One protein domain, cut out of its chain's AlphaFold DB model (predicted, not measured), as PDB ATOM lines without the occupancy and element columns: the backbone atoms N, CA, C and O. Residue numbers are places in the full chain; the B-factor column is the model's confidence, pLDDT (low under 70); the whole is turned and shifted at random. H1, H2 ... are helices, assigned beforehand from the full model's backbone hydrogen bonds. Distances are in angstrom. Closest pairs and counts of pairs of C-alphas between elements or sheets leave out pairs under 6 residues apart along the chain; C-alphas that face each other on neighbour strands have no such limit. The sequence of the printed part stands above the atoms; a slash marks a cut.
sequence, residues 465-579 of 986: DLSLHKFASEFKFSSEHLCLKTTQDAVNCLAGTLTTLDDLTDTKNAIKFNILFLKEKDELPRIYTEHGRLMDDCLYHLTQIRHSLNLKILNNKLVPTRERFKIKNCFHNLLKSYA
ATOM      1  N   ASP A 465     163.642 139.029 100.316       76.38
ATOM      2  CA  ASP A 465     163.988 137.733 100.904       76.38
ATOM      3  C   ASP A 465     165.498 137.646 101.161       76.38
ATOM      4  O   ASP A 465     165.954 137.155 102.191       76.38
ATOM      5  N   LEU A 466     166.295 138.229 100.263       80.88
ATOM      6  CA  LEU A 466     167.739 138.363 100.446       80.88
ATOM      7  C   LEU A 466     168.068 139.300 101.627       80.88
ATOM      8  O   LEU A 466     168.968 139.001 102.411       80.88
ATOM      9  N   SER A 467     167.318 140.400 101.804       80.69
ATOM     10  CA  SER A 467     167.474 141.309 102.956       80.69
ATOM     11  C   SER A 467     167.173 140.618 104.292       80.69
ATOM     12  O   SER A 467     167.911 140.779 105.266       80.69
ATOM     13  N   LEU A 468     166.097 139.828 104.338       77.81
ATOM     14  CA  LEU A 468     165.708 139.042 105.512       77.81
ATOM     15  C   LEU A 468     166.707 137.907 105.793       77.81
ATOM     16  O   LEU A 468     167.042 137.672 106.953       77.81
ATOM     17  N   HIS A 469     167.258 137.263 104.761       78.50
ATOM     18  CA  HIS A 469     168.322 136.267 104.915       78.50
ATOM     19  C   HIS A 469     169.634 136.882 105.440       78.50
ATOM     20  O   HIS A 469     170.238 136.322 106.355       78.50
ATOM     21  N   LYS A 470     170.036 138.072 104.956       84.12
ATOM     22  CA  LYS A 470     171.157 138.854 105.521       84.12
ATOM     23  C   LYS A 470     170.954 139.095 107.022       84.12
ATOM     24  O   LYS A 470     171.847 138.792 107.815       84.12
ATOM     25  N   PHE A 471     169.770 139.570 107.416       83.50
ATOM     26  CA  PHE A 471     169.408 139.752 108.825       83.50
ATOM     27  C   PHE A 471     169.509 138.441 109.626       83.50
ATOM     28  O   PHE A 471     170.166 138.409 110.665       83.50
ATOM     29  N   ALA A 472     168.906 137.354 109.136       77.25
ATOM     30  CA  ALA A 472     168.911 136.054 109.808       77.25
ATOM     31  C   ALA A 472     170.334 135.488 109.983       77.25
ATOM     32  O   ALA A 472     170.651 134.920 111.029       77.25
ATOM     33  N   SER A 473     171.203 135.684 108.987       78.69
ATOM     34  CA  SER A 473     172.604 135.250 108.995       78.69
ATOM     35  C   SER A 473     173.450 136.042 110.002       78.69
ATOM     36  O   SER A 473     174.118 135.449 110.854       78.69
ATOM     37  N   GLU A 474     173.355 137.379 109.997       82.06
ATOM     38  CA  GLU A 474     174.031 138.228 110.989       82.06
ATOM     39  C   GLU A 474     173.510 137.983 112.417       82.06
ATOM     40  O   GLU A 474     174.298 137.961 113.367       82.06
ATOM     41  N   PHE A 475     172.205 137.736 112.583       78.94
ATOM     42  CA  PHE A 475     171.617 137.392 113.877       78.94
ATOM     43  C   PHE A 475     172.062 136.015 114.378       78.94
ATOM     44  O   PHE A 475     172.408 135.889 115.553       78.94
ATOM     45  N   LYS A 476     172.123 134.998 113.505       75.62
ATOM     46  CA  LYS A 476     172.648 133.670 113.855       75.62
ATOM     47  C   LYS A 476     174.090 133.779 114.351       75.62
ATOM     48  O   LYS A 476     174.345 133.411 115.499       75.62
ATOM     49  N   PHE A 477     174.975 134.385 113.551       77.31
ATOM     50  CA  PHE A 477     176.375 134.645 113.911       77.31
ATOM     51  C   PHE A 477     176.494 135.355 115.267       77.31
ATOM     52  O   PHE A 477     177.242 134.926 116.143       77.31
ATOM     53  N   SER A 478     175.720 136.428 115.464       74.69
ATOM     54  CA  SER A 478     175.691 137.163 116.729       74.69
ATOM     55  C   SER A 478     175.290 136.262 117.902       74.69
ATOM     56  O   SER A 478     175.983 136.227 118.917       74.69
ATOM     57  N   SER A 479     174.203 135.497 117.759       69.75
ATOM     58  CA  SER A 479     173.668 134.657 118.832       69.75
ATOM     59  C   SER A 479     174.619 133.540 119.266       69.75
ATOM     60  O   SER A 479     174.756 133.291 120.464       69.75
ATOM     61  N   GLU A 480     175.328 132.922 118.318       70.12
ATOM     62  CA  GLU A 480     176.323 131.880 118.591       70.12
ATOM     63  C   GLU A 480     177.510 132.448 119.387       70.12
ATOM     64  O   GLU A 480     177.931 131.853 120.380       70.12
ATOM     65  N   HIS A 481     177.983 133.650 119.037       67.00
ATOM     66  CA  HIS A 481     179.044 134.334 119.781       67.00
ATOM     67  C   HIS A 481     178.598 134.851 121.162       67.00
ATOM     68  O   HIS A 481     179.373 134.759 122.116       67.00
ATOM     69  N   LEU A 482     177.356 135.327 121.321       66.38
ATOM     70  CA  LEU A 482     176.815 135.752 122.624       66.38
ATOM     71  C   LEU A 482     176.837 134.616 123.666       66.38
ATOM     72  O   LEU A 482     177.141 134.854 124.838       66.38
ATOM     73  N   CYS A 483     176.553 133.379 123.249       56.03
ATOM     74  CA  CYS A 483     176.560 132.206 124.130       56.03
ATOM     75  C   CYS A 483     177.947 131.882 124.718       56.03
ATOM     76  O   CYS A 483     178.028 131.289 125.793       56.03
ATOM     77  N   LEU A 484     179.036 132.306 124.065       52.81
ATOM     78  CA  LEU A 484     180.417 132.020 124.480       52.81
ATOM     79  C   LEU A 484     180.948 132.952 125.590       52.81
ATOM     80  O   LEU A 484     182.105 132.821 125.991       52.81
ATOM     81  N   LYS A 485     180.122 133.885 126.101       50.44
ATOM     82  CA  LYS A 485     180.402 134.801 127.239       50.44
ATOM     83  C   LYS A 485     181.691 135.640 127.144       50.44
ATOM     84  O   LYS A 485     182.088 136.264 128.127       50.44
ATOM     85  N   THR A 486     182.348 135.674 125.992       47.81
ATOM     86  CA  THR A 486     183.674 136.269 125.808       47.81
ATOM     87  C   THR A 486     183.639 137.314 124.699       47.81
ATOM     88  O   THR A 486     183.061 137.088 123.640       47.81
ATOM     89  N   THR A 487     184.288 138.454 124.955       52.69
ATOM     90  CA  THR A 487     184.323 139.680 124.128       52.69
ATOM     91  C   THR A 487     183.018 140.494 124.070       52.69
ATOM     92  O   THR A 487     181.953 140.020 123.685       52.69
ATOM     93  N   GLN A 488     183.127 141.776 124.430       64.31
ATOM     94  CA  GLN A 488     182.067 142.797 124.366       64.31
ATOM     95  C   GLN A 488     182.133 143.520 122.999       64.31
ATOM     96  O   GLN A 488     181.978 144.736 122.902       64.31
ATOM     97  N   ASP A 489     182.456 142.772 121.942       73.31
ATOM     98  CA  ASP A 489     182.983 143.329 120.698       73.31
ATOM     99  C   ASP A 489     181.884 143.816 119.747       73.31
ATOM    100  O   ASP A 489     180.873 143.150 119.513       73.31
ATOM    101  N   ALA A 490     182.135 144.969 119.122       74.56
ATOM    102  CA  ALA A 490     181.244 145.586 118.140       74.56
ATOM    103  C   ALA A 490     180.862 144.634 116.989       74.56
ATOM    104  O   ALA A 490     179.714 144.634 116.554       74.56
ATOM    105  N   VAL A 491     181.790 143.769 116.557       77.06
ATOM    106  CA  VAL A 491     181.595 142.740 115.515       77.06
ATOM    107  C   VAL A 491     180.395 141.824 115.801       77.06
ATOM    108  O   VAL A 491     179.756 141.350 114.858       77.06
ATOM    109  N   ASN A 492     180.053 141.617 117.077       76.69
ATOM    110  CA  ASN A 492     178.959 140.749 117.521       76.69
ATOM    111  C   ASN A 492     177.596 141.472 117.578       76.69
ATOM    112  O   ASN A 492     176.584 140.834 117.863       76.69
ATOM    113  N   CYS A 493     177.538 142.782 117.318       81.94
ATOM    114  CA  CYS A 493     176.299 143.570 117.313       81.94
ATOM    115  C   CYS A 493     175.539 143.434 115.979       81.94
ATOM    116  O   CYS A 493     176.143 143.187 114.932       81.94
ATOM    117  N   LEU A 494     174.218 143.641 115.991       85.62
ATOM    118  CA  LEU A 494     173.422 143.784 114.761       85.62
ATOM    119  C   LEU A 494     173.640 145.170 114.129       85.62
ATOM    120  O   LEU A 494     174.100 146.095 114.793       85.62
ATOM    121  N   ALA A 495     173.336 145.308 112.841       88.06
ATOM    122  CA  ALA A 495     173.494 146.564 112.122       88.06
ATOM    123  C   ALA A 495     172.453 147.593 112.581       88.06
ATOM    124  O   ALA A 495     171.272 147.272 112.712       88.06
ATOM    125  N   GLY A 496     172.894 148.825 112.823       86.56
ATOM    126  CA  GLY A 496     172.068 149.921 113.319       86.56
ATOM    127  C   GLY A 496     171.837 149.907 114.836       86.56
ATOM    128  O   GLY A 496     171.051 150.729 115.313       86.56
ATOM    129  N   THR A 497     172.482 149.005 115.593       84.81
ATOM    130  CA  THR A 497     172.289 148.884 117.052       84.81
ATOM    131  C   THR A 497     173.498 149.296 117.888       84.81
ATOM    132  O   THR A 497     173.319 149.576 119.073       84.81
ATOM    133  N   LEU A 498     174.700 149.390 117.303       84.12
ATOM    134  CA  LEU A 498     175.914 149.822 118.016       84.12
ATOM    135  C   LEU A 498     175.892 151.326 118.339       84.12
ATOM    136  O   LEU A 498     176.325 151.741 119.416       84.12
ATOM    137  N   THR A 499     175.394 152.136 117.400       80.81
ATOM    138  CA  THR A 499     175.383 153.601 117.493       80.81
ATOM    139  C   THR A 499     174.023 154.155 117.930       80.81
ATOM    140  O   THR A 499     172.964 153.779 117.425       80.81
ATOM    141  N   THR A 500     174.034 155.128 118.845       75.88
ATOM    142  CA  THR A 500     172.829 155.848 119.299       75.88
ATOM    143  C   THR A 500     172.900 157.333 118.902       75.88
ATOM    144  O   THR A 500     173.565 157.683 117.923       75.88
ATOM    145  N   LEU A 501     172.167 158.227 119.580       70.81
ATOM    146  CA  LEU A 501     172.332 159.681 119.405       70.81
ATOM    147  C   LEU A 501     173.474 160.234 120.266       70.81
ATOM    148  O   LEU A 501     174.154 161.158 119.844       70.81
ATOM    149  N   ASP A 502     173.683 159.650 121.444       75.62
ATOM    150  CA  ASP A 502     174.493 160.163 122.554       75.62
ATOM    151  C   ASP A 502     175.602 159.189 123.015       75.62
ATOM    152  O   ASP A 502     176.278 159.449 124.007       75.62
ATOM    153  N   ASP A 503     175.792 158.079 122.296       80.25
ATOM    154  CA  ASP A 503     176.888 157.106 122.438       80.25
ATOM    155  C   ASP A 503     177.179 156.469 121.061       80.25
ATOM    156  O   ASP A 503     176.242 156.191 120.304       80.25
ATOM    157  N   LEU A 504     178.459 156.265 120.736       81.25
ATOM    158  CA  LEU A 504     178.947 155.626 119.502       81.25
ATOM    159  C   LEU A 504     179.143 154.114 119.632       81.25
ATOM    160  O   LEU A 504     179.179 153.412 118.626       81.25
ATOM    161  N   THR A 505     179.322 153.628 120.855       79.56
ATOM    162  CA  THR A 505     179.782 152.270 121.147       79.56
ATOM    163  C   THR A 505     178.954 151.660 122.272       79.56
ATOM    164  O   THR A 505     179.491 151.013 123.176       79.56
ATOM    165  N   ASP A 506     177.629 151.814 122.192       79.06
ATOM    166  CA  ASP A 506     176.661 151.267 123.152       79.06
ATOM    167  C   ASP A 506     176.469 149.753 122.929       79.06
ATOM    168  O   ASP A 506     175.365 149.219 122.849       79.06
ATOM    169  N   THR A 507     177.591 149.032 122.845       76.38
ATOM    170  CA  THR A 507     177.687 147.569 122.753       76.38
ATOM    171  C   THR A 507     176.852 146.887 123.833       76.38
ATOM    172  O   THR A 507     176.352 145.786 123.629       76.38
ATOM    173  N   LYS A 508     176.671 147.530 124.998       73.94
ATOM    174  CA  LYS A 508     175.856 147.015 126.101       73.94
ATOM    175  C   LYS A 508     174.378 147.003 125.733       73.94
ATOM    176  O   LYS A 508     173.742 145.966 125.905       73.94
ATOM    177  N   ASN A 509     173.816 148.098 125.219       74.06
ATOM    178  CA  ASN A 509     172.419 148.097 124.786       74.06
ATOM    179  C   ASN A 509     172.224 147.397 123.431       74.06
ATOM    180  O   ASN A 509     171.190 146.761 123.255       74.06
ATOM    181  N   ALA A 510     173.223 147.391 122.543       77.44
ATOM    182  CA  ALA A 510     173.241 146.576 121.325       77.44
ATOM    183  C   ALA A 510     173.127 145.072 121.642       77.44
ATOM    184  O   ALA A 510     172.231 144.391 121.147       77.44
ATOM    185  N   ILE A 511     173.968 144.556 122.548       71.88
ATOM    186  CA  ILE A 511     173.923 143.154 122.989       71.88
ATOM    187  C   ILE A 511     172.637 142.860 123.773       71.88
ATOM    188  O   ILE A 511     172.035 141.814 123.545       71.88
ATOM    189  N   LYS A 512     172.131 143.776 124.618       71.56
ATOM    190  CA  LYS A 512     170.781 143.623 125.210       71.56
ATOM    191  C   LYS A 512     169.695 143.513 124.141       71.56
ATOM    192  O   LYS A 512     168.765 142.738 124.327       71.56
ATOM    193  N   PHE A 513     169.791 144.274 123.050       71.44
ATOM    194  CA  PHE A 513     168.830 144.217 121.951       71.44
ATOM    195  C   PHE A 513     168.838 142.824 121.316       71.44
ATOM    196  O   PHE A 513     167.798 142.178 121.250       71.44
ATOM    197  N   ASN A 514     170.021 142.297 121.002       69.31
ATOM    198  CA  ASN A 514     170.183 140.933 120.500       69.31
ATOM    199  C   ASN A 514     169.673 139.886 121.519       69.31
ATOM    200  O   ASN A 514     169.021 138.920 121.136       69.31
ATOM    201  N   ILE A 515     169.876 140.101 122.827       66.12
ATOM    202  CA  ILE A 515     169.329 139.245 123.895       66.12
ATOM    203  C   ILE A 515     167.797 139.326 123.983       66.12
ATOM    204  O   ILE A 515     167.176 138.322 124.304       66.12
ATOM    205  N   LEU A 516     167.152 140.457 123.677       64.12
ATOM    206  CA  LEU A 516     165.684 140.531 123.627       64.12
ATOM    207  C   LEU A 516     165.123 139.656 122.496       64.12
ATOM    208  O   LEU A 516     164.164 138.922 122.728       64.12
ATOM    209  N   PHE A 517     165.781 139.634 121.332       62.00
ATOM    210  CA  PHE A 517     165.458 138.710 120.233       62.00
ATOM    211  C   PHE A 517     165.685 137.239 120.641       62.00
ATOM    212  O   PHE A 517     165.014 136.344 120.136       62.00
ATOM    213  N   LEU A 518     166.607 136.978 121.576       57.81
ATOM    214  CA  LEU A 518     166.865 135.650 122.152       57.81
ATOM    215  C   LEU A 518     166.007 135.316 123.388       57.81
ATOM    216  O   LEU A 518     166.037 134.175 123.832       57.81
ATOM    217  N   LYS A 519     165.234 136.258 123.946       53.91
ATOM    218  CA  LYS A 519     164.340 136.022 125.101       53.91
ATOM    219  C   LYS A 519     162.875 135.823 124.728       53.91
ATOM    220  O   LYS A 519     162.116 135.296 125.527       53.91
ATOM    221  N   GLU A 520     162.495 136.146 123.496       53.19
ATOM    222  CA  GLU A 520     161.302 135.571 122.852       53.19
ATOM    223  C   GLU A 520     161.604 134.201 122.202       53.19
ATOM    224  O   GLU A 520     160.827 133.712 121.386       53.19
ATOM    225  N   LYS A 521     162.731 133.565 122.577       50.44
ATOM    226  CA  LYS A 521     163.264 132.331 121.977       50.44
ATOM    227  C   LYS A 521     163.254 131.099 122.901       50.44
ATOM    228  O   LYS A 521     163.655 130.030 122.453       50.44
ATOM    229  N   ASP A 522     162.754 131.196 124.137       45.22
ATOM    230  CA  ASP A 522     162.591 130.015 125.013       45.22
ATOM    231  C   ASP A 522     161.556 129.003 124.454       45.22
ATOM    232  O   ASP A 522     161.616 127.815 124.758       45.22
ATOM    233  N   GLU A 523     160.683 129.438 123.535       43.91
ATOM    234  CA  GLU A 523     159.776 128.591 122.731       43.91
ATOM    235  C   GLU A 523     160.473 127.874 121.543       43.91
ATOM    236  O   GLU A 523     159.893 126.992 120.909       43.91
ATOM    237  N   LEU A 524     161.705 128.259 121.178       43.62
ATOM    238  CA  LEU A 524     162.255 128.036 119.829       43.62
ATOM    239  C   LEU A 524     163.204 126.846 119.535       43.62
ATOM    240  O   LEU A 524     163.606 126.739 118.370       43.62
ATOM    241  N   PRO A 525     163.588 125.928 120.453       37.34
ATOM    242  CA  PRO A 525     164.501 124.819 120.121       37.34
ATOM    243  C   PRO A 525     164.066 123.865 118.988       37.34
ATOM    244  O   PRO A 525     164.855 123.014 118.591       37.34
ATOM    245  N   ARG A 526     162.831 123.971 118.472       37.75
ATOM    246  CA  ARG A 526     162.241 123.038 117.492       37.75
ATOM    247  C   ARG A 526     162.298 123.482 116.021       37.75
ATOM    248  O   ARG A 526     161.883 122.711 115.166       37.75
ATOM    249  N   ILE A 527     162.763 124.698 115.713       41.19
ATOM    250  CA  ILE A 527     162.591 125.293 114.365       41.19
ATOM    251  C   ILE A 527     163.799 125.077 113.426       41.19
ATOM    252  O   ILE A 527     163.643 125.041 112.209       41.19
ATOM    253  N   TYR A 528     165.009 124.861 113.952       39.91
ATOM    254  CA  TYR A 528     166.251 124.845 113.155       39.91
ATOM    255  C   TYR A 528     166.499 123.594 112.278       39.91
ATOM    256  O   TYR A 528     167.592 123.453 111.733       39.91
ATOM    257  N   THR A 529     165.531 122.685 112.137       38.00
ATOM    258  CA  THR A 529     165.724 121.369 111.492       38.00
ATOM    259  C   THR A 529     165.051 121.183 110.130       38.00
ATOM    260  O   THR A 529     165.359 120.205 109.456       38.00
ATOM    261  N   GLU A 530     164.174 122.090 109.682       36.56
ATOM    262  CA  GLU A 530     163.482 121.960 108.387       36.56
ATOM    263  C   GLU A 530     163.724 123.156 107.459       36.56
ATOM    264  O   GLU A 530     163.611 124.319 107.847       36.56
ATOM    265  N   HIS A 531     164.053 122.862 106.201       45.19
ATOM    266  CA  HIS A 531     164.412 123.872 105.209       45.19
ATOM    267  C   HIS A 531     163.154 124.587 104.689       45.19
ATOM    268  O   HIS A 531     162.214 123.941 104.233       45.19
ATOM    269  N   GLY A 532     163.153 125.926 104.728       47.56
ATOM    270  CA  GLY A 532     162.123 126.781 104.116       47.56
ATOM    271  C   GLY A 532     161.406 127.745 105.070       47.56
ATOM    272  O   GLY A 532     161.112 128.865 104.666       47.56
ATOM    273  N   ARG A 533     161.176 127.371 106.340       52.19
ATOM    274  CA  ARG A 533     160.343 128.162 107.283       52.19
ATOM    275  C   ARG A 533     161.009 129.447 107.805       52.19
ATOM    276  O   ARG A 533     160.328 130.447 108.019       52.19
ATOM    277  N   LEU A 534     162.347 129.443 107.900       55.75
ATOM    278  CA  LEU A 534     163.193 130.482 108.520       55.75
ATOM    279  C   LEU A 534     162.837 131.931 108.130       55.75
ATOM    280  O   LEU A 534     163.033 132.853 108.922       55.75
ATOM    281  N   MET A 535     162.346 132.133 106.908       56.25
ATOM    282  CA  MET A 535     161.980 133.432 106.345       56.25
ATOM    283  C   MET A 535     160.720 134.025 106.984       56.25
ATOM    284  O   MET A 535     160.757 135.152 107.488       56.25
ATOM    285  N   ASP A 536     159.636 133.246 107.006       57.66
ATOM    286  CA  ASP A 536     158.377 133.626 107.646       57.66
ATOM    287  C   ASP A 536     158.571 133.748 109.160       57.66
ATOM    288  O   ASP A 536     158.103 134.718 109.758       57.66
ATOM    289  N   ASP A 537     159.353 132.842 109.760       61.81
ATOM    290  CA  ASP A 537     159.734 132.902 111.173       61.81
ATOM    291  C   ASP A 537     160.456 134.223 111.501       61.81
ATOM    292  O   ASP A 537     160.075 134.934 112.433       61.81
ATOM    293  N   CYS A 538     161.466 134.623 110.717       62.38
ATOM    294  CA  CYS A 538     162.198 135.875 110.952       62.38
ATOM    295  C   CYS A 538     161.315 137.121 110.798       62.38
ATOM    296  O   CYS A 538     161.434 138.057 111.597       62.38
ATOM    297  N   LEU A 539     160.414 137.149 109.809       64.25
ATOM    298  CA  LEU A 539     159.474 138.258 109.638       64.25
ATOM    299  C   LEU A 539     158.452 138.302 110.785       64.25
ATOM    300  O   LEU A 539     158.210 139.370 111.356       64.25
ATOM    301  N   TYR A 540     157.916 137.145 111.181       65.94
ATOM    302  CA  TYR A 540     157.042 136.991 112.341       65.94
ATOM    303  C   TYR A 540     157.726 137.509 113.611       65.94
ATOM    304  O   TYR A 540     157.181 138.400 114.266       65.94
ATOM    305  N   HIS A 541     158.955 137.079 113.908       63.97
ATOM    306  CA  HIS A 541     159.721 137.568 115.056       63.97
ATOM    307  C   HIS A 541     159.972 139.078 115.005       63.97
ATOM    308  O   HIS A 541     159.752 139.752 116.009       63.97
ATOM    309  N   LEU A 542     160.329 139.659 113.853       67.38
ATOM    310  CA  LEU A 542     160.463 141.117 113.723       67.38
ATOM    311  C   LEU A 542     159.145 141.860 114.021       67.38
ATOM    312  O   LEU A 542     159.173 142.950 114.605       67.38
ATOM    313  N   THR A 543     157.984 141.284 113.681       70.38
ATOM    314  CA  THR A 543     156.676 141.858 114.055       70.38
ATOM    315  C   THR A 543     156.313 141.643 115.526       70.38
ATOM    316  O   THR A 543     155.821 142.583 116.155       70.38
ATOM    317  N   GLN A 544     156.615 140.479 116.109       68.94
ATOM    318  CA  GLN A 544     156.382 140.207 117.530       68.94
ATOM    319  C   GLN A 544     157.261 141.083 118.415       68.94
ATOM    320  O   GLN A 544     156.749 141.753 119.306       68.94
ATOM    321  N   ILE A 545     158.545 141.222 118.092       67.06
ATOM    322  CA  ILE A 545     159.471 142.099 118.813       67.06
ATOM    323  C   ILE A 545     159.023 143.558 118.689       67.06
ATOM    324  O   ILE A 545     158.981 144.276 119.685       67.06
ATOM    325  N   ARG A 546     158.579 144.007 117.505       75.31
ATOM    326  CA  ARG A 546     157.960 145.337 117.335       75.31
ATOM    327  C   ARG A 546     156.747 145.527 118.250       75.31
ATOM    328  O   ARG A 546     156.603 146.590 118.854       75.31
ATOM    329  N   HIS A 547     155.873 144.530 118.348       72.56
ATOM    330  CA  HIS A 547     154.680 144.553 119.196       72.56
ATOM    331  C   HIS A 547     155.037 144.547 120.696       72.56
ATOM    332  O   HIS A 547     154.551 145.380 121.460       72.56
ATOM    333  N   SER A 548     155.975 143.693 121.089       67.75
ATOM    334  CA  SER A 548     156.533 143.540 122.431       67.75
ATOM    335  C   SER A 548     157.218 144.821 122.922       67.75
ATOM    336  O   SER A 548     156.899 145.317 124.005       67.75
ATOM    337  N   LEU A 549     158.066 145.438 122.087       72.19
ATOM    338  CA  LEU A 549     158.669 146.752 122.331       72.19
ATOM    339  C   LEU A 549     157.604 147.854 122.431       72.19
ATOM    340  O   LEU A 549     157.689 148.694 123.328       72.19
ATOM    341  N   ASN A 550     156.589 147.854 121.558       75.88
ATOM    342  CA  ASN A 550     155.488 148.820 121.629       75.88
ATOM    343  C   ASN A 550     154.749 148.736 122.972       75.88
ATOM    344  O   ASN A 550     154.603 149.759 123.640       75.88
ATOM    345  N   LEU A 551     154.317 147.539 123.385       74.62
ATOM    346  CA  LEU A 551     153.560 147.329 124.622       74.62
ATOM    347  C   LEU A 551     154.402 147.573 125.882       74.62
ATOM    348  O   LEU A 551     154.037 148.401 126.715       74.62
ATOM    349  N   LYS A 552     155.530 146.866 126.022       69.75
ATOM    350  CA  LYS A 552     156.321 146.826 127.265       69.75
ATOM    351  C   LYS A 552     157.119 148.113 127.495       69.75
ATOM    352  O   LYS A 552     157.333 148.498 128.645       69.75
ATOM    353  N   ILE A 553     157.556 148.773 126.414       70.88
ATOM    354  CA  ILE A 553     158.529 149.874 126.465       70.88
ATOM    355  C   ILE A 553     157.965 151.179 125.898       70.88
ATOM    356  O   ILE A 553     157.876 152.157 126.630       70.88
ATOM    357  N   LEU A 554     157.590 151.251 124.618       74.50
ATOM    358  CA  LEU A 554     157.345 152.544 123.955       74.50
ATOM    359  C   LEU A 554     156.044 153.228 124.415       74.50
ATOM    360  O   LEU A 554     156.031 154.444 124.640       74.50
ATOM    361  N   ASN A 555     154.976 152.454 124.620       80.38
ATOM    362  CA  ASN A 555     153.702 152.946 125.152       80.38
ATOM    363  C   ASN A 555     153.722 153.094 126.685       80.38
ATOM    364  O   ASN A 555     152.918 153.844 127.243       80.38
ATOM    365  N   ASN A 556     154.645 152.414 127.368       77.00
ATOM    366  CA  ASN A 556     154.754 152.428 128.820       77.00
ATOM    367  C   ASN A 556     155.264 153.791 129.322       77.00
ATOM    368  O   ASN A 556     156.431 154.146 129.151       77.00
ATOM    369  N   LYS A 557     154.386 154.568 129.967       78.81
ATOM    370  CA  LYS A 557     154.718 155.905 130.492       78.81
ATOM    371  C   LYS A 557     155.745 155.883 131.632       78.81
ATOM    372  O   LYS A 557     156.354 156.921 131.868       78.81
ATOM    373  N   LEU A 558     155.945 154.741 132.300       81.50
ATOM    374  CA  LEU A 558     156.926 154.584 133.380       81.50
ATOM    375  C   LEU A 558     158.370 154.526 132.856       81.50
ATOM    376  O   LEU A 558     159.294 154.866 133.588       81.50
ATOM    377  N   VAL A 559     158.584 154.127 131.595       73.19
ATOM    378  CA  VAL A 559     159.930 154.113 131.003       73.19
ATOM    379  C   VAL A 559     160.335 155.549 130.630       73.19
ATOM    380  O   VAL A 559     159.579 156.230 129.919       73.19
ATOM    381  N   PRO A 560     161.524 156.035 131.041       81.56
ATOM    382  CA  PRO A 560     161.985 157.385 130.735       81.56
ATOM    383  C   PRO A 560     161.911 157.718 129.240       81.56
ATOM    384  O   PRO A 560     162.348 156.951 128.382       81.56
ATOM    385  N   THR A 561     161.394 158.901 128.903       78.19
ATOM    386  CA  THR A 561     161.161 159.319 127.505       78.19
ATOM    387  C   THR A 561     162.432 159.269 126.640       78.19
ATOM    388  O   THR A 561     162.354 158.917 125.464       78.19
ATOM    389  N   ARG A 562     163.612 159.540 127.224       75.38
ATOM    390  CA  ARG A 562     164.927 159.403 126.564       75.38
ATOM    391  C   ARG A 562     165.244 157.951 126.189       75.38
ATOM    392  O   ARG A 562     165.712 157.699 125.083       75.38
ATOM    393  N   GLU A 563     164.967 157.002 127.080       74.69
ATOM    394  CA  GLU A 563     165.224 155.574 126.866       74.69
ATOM    395  C   GLU A 563     164.252 154.979 125.839       74.69
ATOM    396  O   GLU A 563     164.683 154.332 124.884       74.69
ATOM    397  N   ARG A 564     162.958 155.316 125.941       75.81
ATOM    398  CA  ARG A 564     161.964 154.974 124.910       75.81
ATOM    399  C   ARG A 564     162.378 155.487 123.531       75.81
ATOM    400  O   ARG A 564     162.220 154.776 122.542       75.81
ATOM    401  N   PHE A 565     162.944 156.693 123.452       76.19
ATOM    402  CA  PHE A 565     163.438 157.227 122.186       76.19
ATOM    403  C   PHE A 565     164.705 156.512 121.686       76.19
ATOM    404  O   PHE A 565     164.739 156.142 120.514       76.19
ATOM    405  N   LYS A 566     165.705 156.243 122.547       75.62
ATOM    406  CA  LYS A 566     166.888 155.428 122.186       75.62
ATOM    407  C   LYS A 566     166.467 154.088 121.570       75.62
ATOM    408  O   LYS A 566     166.922 153.751 120.483       75.62
ATOM    409  N   ILE A 567     165.561 153.362 122.229       75.31
ATOM    410  CA  ILE A 567     165.093 152.036 121.793       75.31
ATOM    411  C   ILE A 567     164.307 152.126 120.477       75.31
ATOM    412  O   ILE A 567     164.534 151.328 119.568       75.31
ATOM    413  N   LYS A 568     163.439 153.135 120.324       78.25
ATOM    414  CA  LYS A 568     162.719 153.394 119.068       78.25
ATOM    415  C   LYS A 568     163.667 153.690 117.899       78.25
ATOM    416  O   LYS A 568     163.444 153.176 116.805       78.25
ATOM    417  N   ASN A 569     164.705 154.497 118.122       79.19
ATOM    418  CA  ASN A 569     165.693 154.821 117.093       79.19
ATOM    419  C   ASN A 569     166.588 153.627 116.756       79.19
ATOM    420  O   ASN A 569     166.771 153.355 115.579       79.19
ATOM    421  N   CYS A 570     167.072 152.883 117.752       79.19
ATOM    422  CA  CYS A 570     167.836 151.647 117.553       79.19
ATOM    423  C   CYS A 570     167.061 150.645 116.675       79.19
ATOM    424  O   CYS A 570     167.565 150.186 115.653       79.19
ATOM    425  N   PHE A 571     165.779 150.400 116.977       79.25
ATOM    426  CA  PHE A 571     164.956 149.515 116.147       79.25
ATOM    427  C   PHE A 571     164.666 150.080 114.744       79.25
ATOM    428  O   PHE A 571     164.589 149.324 113.778       79.25
ATOM    429  N   HIS A 572     164.521 151.401 114.593       80.75
ATOM    430  CA  HIS A 572     164.360 152.016 113.273       80.75
ATOM    431  C   HIS A 572     165.637 151.915 112.424       80.75
ATOM    432  O   HIS A 572     165.548 151.558 111.249       80.75
ATOM    433  N   ASN A 573     166.801 152.174 113.026       84.44
ATOM    434  CA  ASN A 573     168.112 152.022 112.401       84.44
ATOM    435  C   ASN A 573     168.332 150.571 111.957       84.44
ATOM    436  O   ASN A 573     168.680 150.352 110.802       84.44
ATOM    437  N   LEU A 574     168.024 149.590 112.818       85.56
ATOM    438  CA  LEU A 574     168.060 148.164 112.480       85.56
ATOM    439  C   LEU A 574     167.213 147.849 111.239       85.56
ATOM    440  O   LEU A 574     167.725 147.321 110.252       85.56
ATOM    441  N   LEU A 575     165.929 148.216 111.250       83.62
ATOM    442  CA  LEU A 575     165.038 147.977 110.108       83.62
ATOM    443  C   LEU A 575     165.513 148.678 108.823       83.62
ATOM    444  O   LEU A 575     165.256 148.177 107.731       83.62
ATOM    445  N   LYS A 576     166.217 149.812 108.931       84.69
ATOM    446  CA  LYS A 576     166.831 150.500 107.786       84.69
ATOM    447  C   LYS A 576     168.068 149.753 107.269       84.69
ATOM    448  O   LYS A 576     168.223 149.609 106.060       84.69
ATOM    449  N   SER A 577     168.917 149.240 108.159       87.44
ATOM    450  CA  SER A 577     170.156 148.531 107.807       87.44
ATOM    451  C   SER A 577     169.943 147.155 107.171       87.44
ATOM    452  O   SER A 577     170.799 146.686 106.417       87.44
ATOM    453  N   TYR A 578     168.775 146.552 107.404       86.31
ATOM    454  CA  TYR A 578     168.305 145.341 106.725       86.31
ATOM    455  C   TYR A 578     167.139 145.610 105.759       86.31
ATOM    456  O   TYR A 578     166.384 144.704 105.426       86.31
ATOM    457  N   ALA A 579     166.992 146.843 105.260       82.81
ATOM    458  CA  ALA A 579     166.146 147.092 104.090       82.81
ATOM    459  C   ALA A 579     166.786 146.529 102.803       82.81
ATOM    460  O   ALA A 579     166.076 146.153 101.866       82.81
TER     461      ALA A 579
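This is residues 465 to 579 of the 986 residues of an uncharacterized protein of Puccinia triticina (isolate 1-1 / race 1 (BBBD)) (UniProt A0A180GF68). A long helical hairpin, H3 and H4, has two more helices, H1 and H2, crossing each other over one of its sides, H1 at the open end of the hairpin. The loop of residues 528 to 533 sticks out beyond the beginning of H3. The printed part has 115 residues, with four named helices in the order H1, H2, H3, H4 and no named strand: the class is all helix. It is compact, with a radius of gyration of the C-alphas of 14.2 A, and spans 42 by 31 by 27 A.

H1, residues 465 to 483, touches H2, residues 507 to 519, with its residues 475 to 482 alone; they are about perpendicular at 77 degrees, and the closest C-alphas, of Ser 479 and Asn 514, are 7.4 A apart. Residues 465 to 472 of H1 touch residues 535 to 539 of H3, residues 534 to 554, the same way at a steep tilt of 69 degrees, only just short of perpendicular; the closest C-alphas, of Leu 468 and Met 535, are 6.8 A apart. H2 and H3 are close but not clearly touching: the closest C-alphas, of Phe 517 and Ile 545, are 7.0 A apart. H3 and H4, residues 561 to 577, form a helical hairpin, opposite ways at a shallow tilt of 17 degrees; they touch through residues 553 to 554 and 564 to 568, with the C-alphas of Leu 554 and Arg 564 closest at 5.3 A. H4 is near H1 and H2. Every O i to N i+4 pair is within hydrogen-bond range in H1, H2, H3 and H4.

H1 begins at C-alpha 465, (163.988, 137.733, 100.904), and is 27.0 A long. H2 measures 17.8 A, H3 27.6 A and H4 24.2 A, ending at C-alpha 577, (170.156, 148.531, 107.807).

The C-alphas farthest apart, of His 531 and Leu 558, are 42.3 A apart. The printed part has no cut; the links H1 to H2 and H2 to H3 are long, with 23 and 14 residues. The mean pLDDT of the printed part is 70.0, and 42 residues are under 70, among them 481 to 488 and 514 to 542.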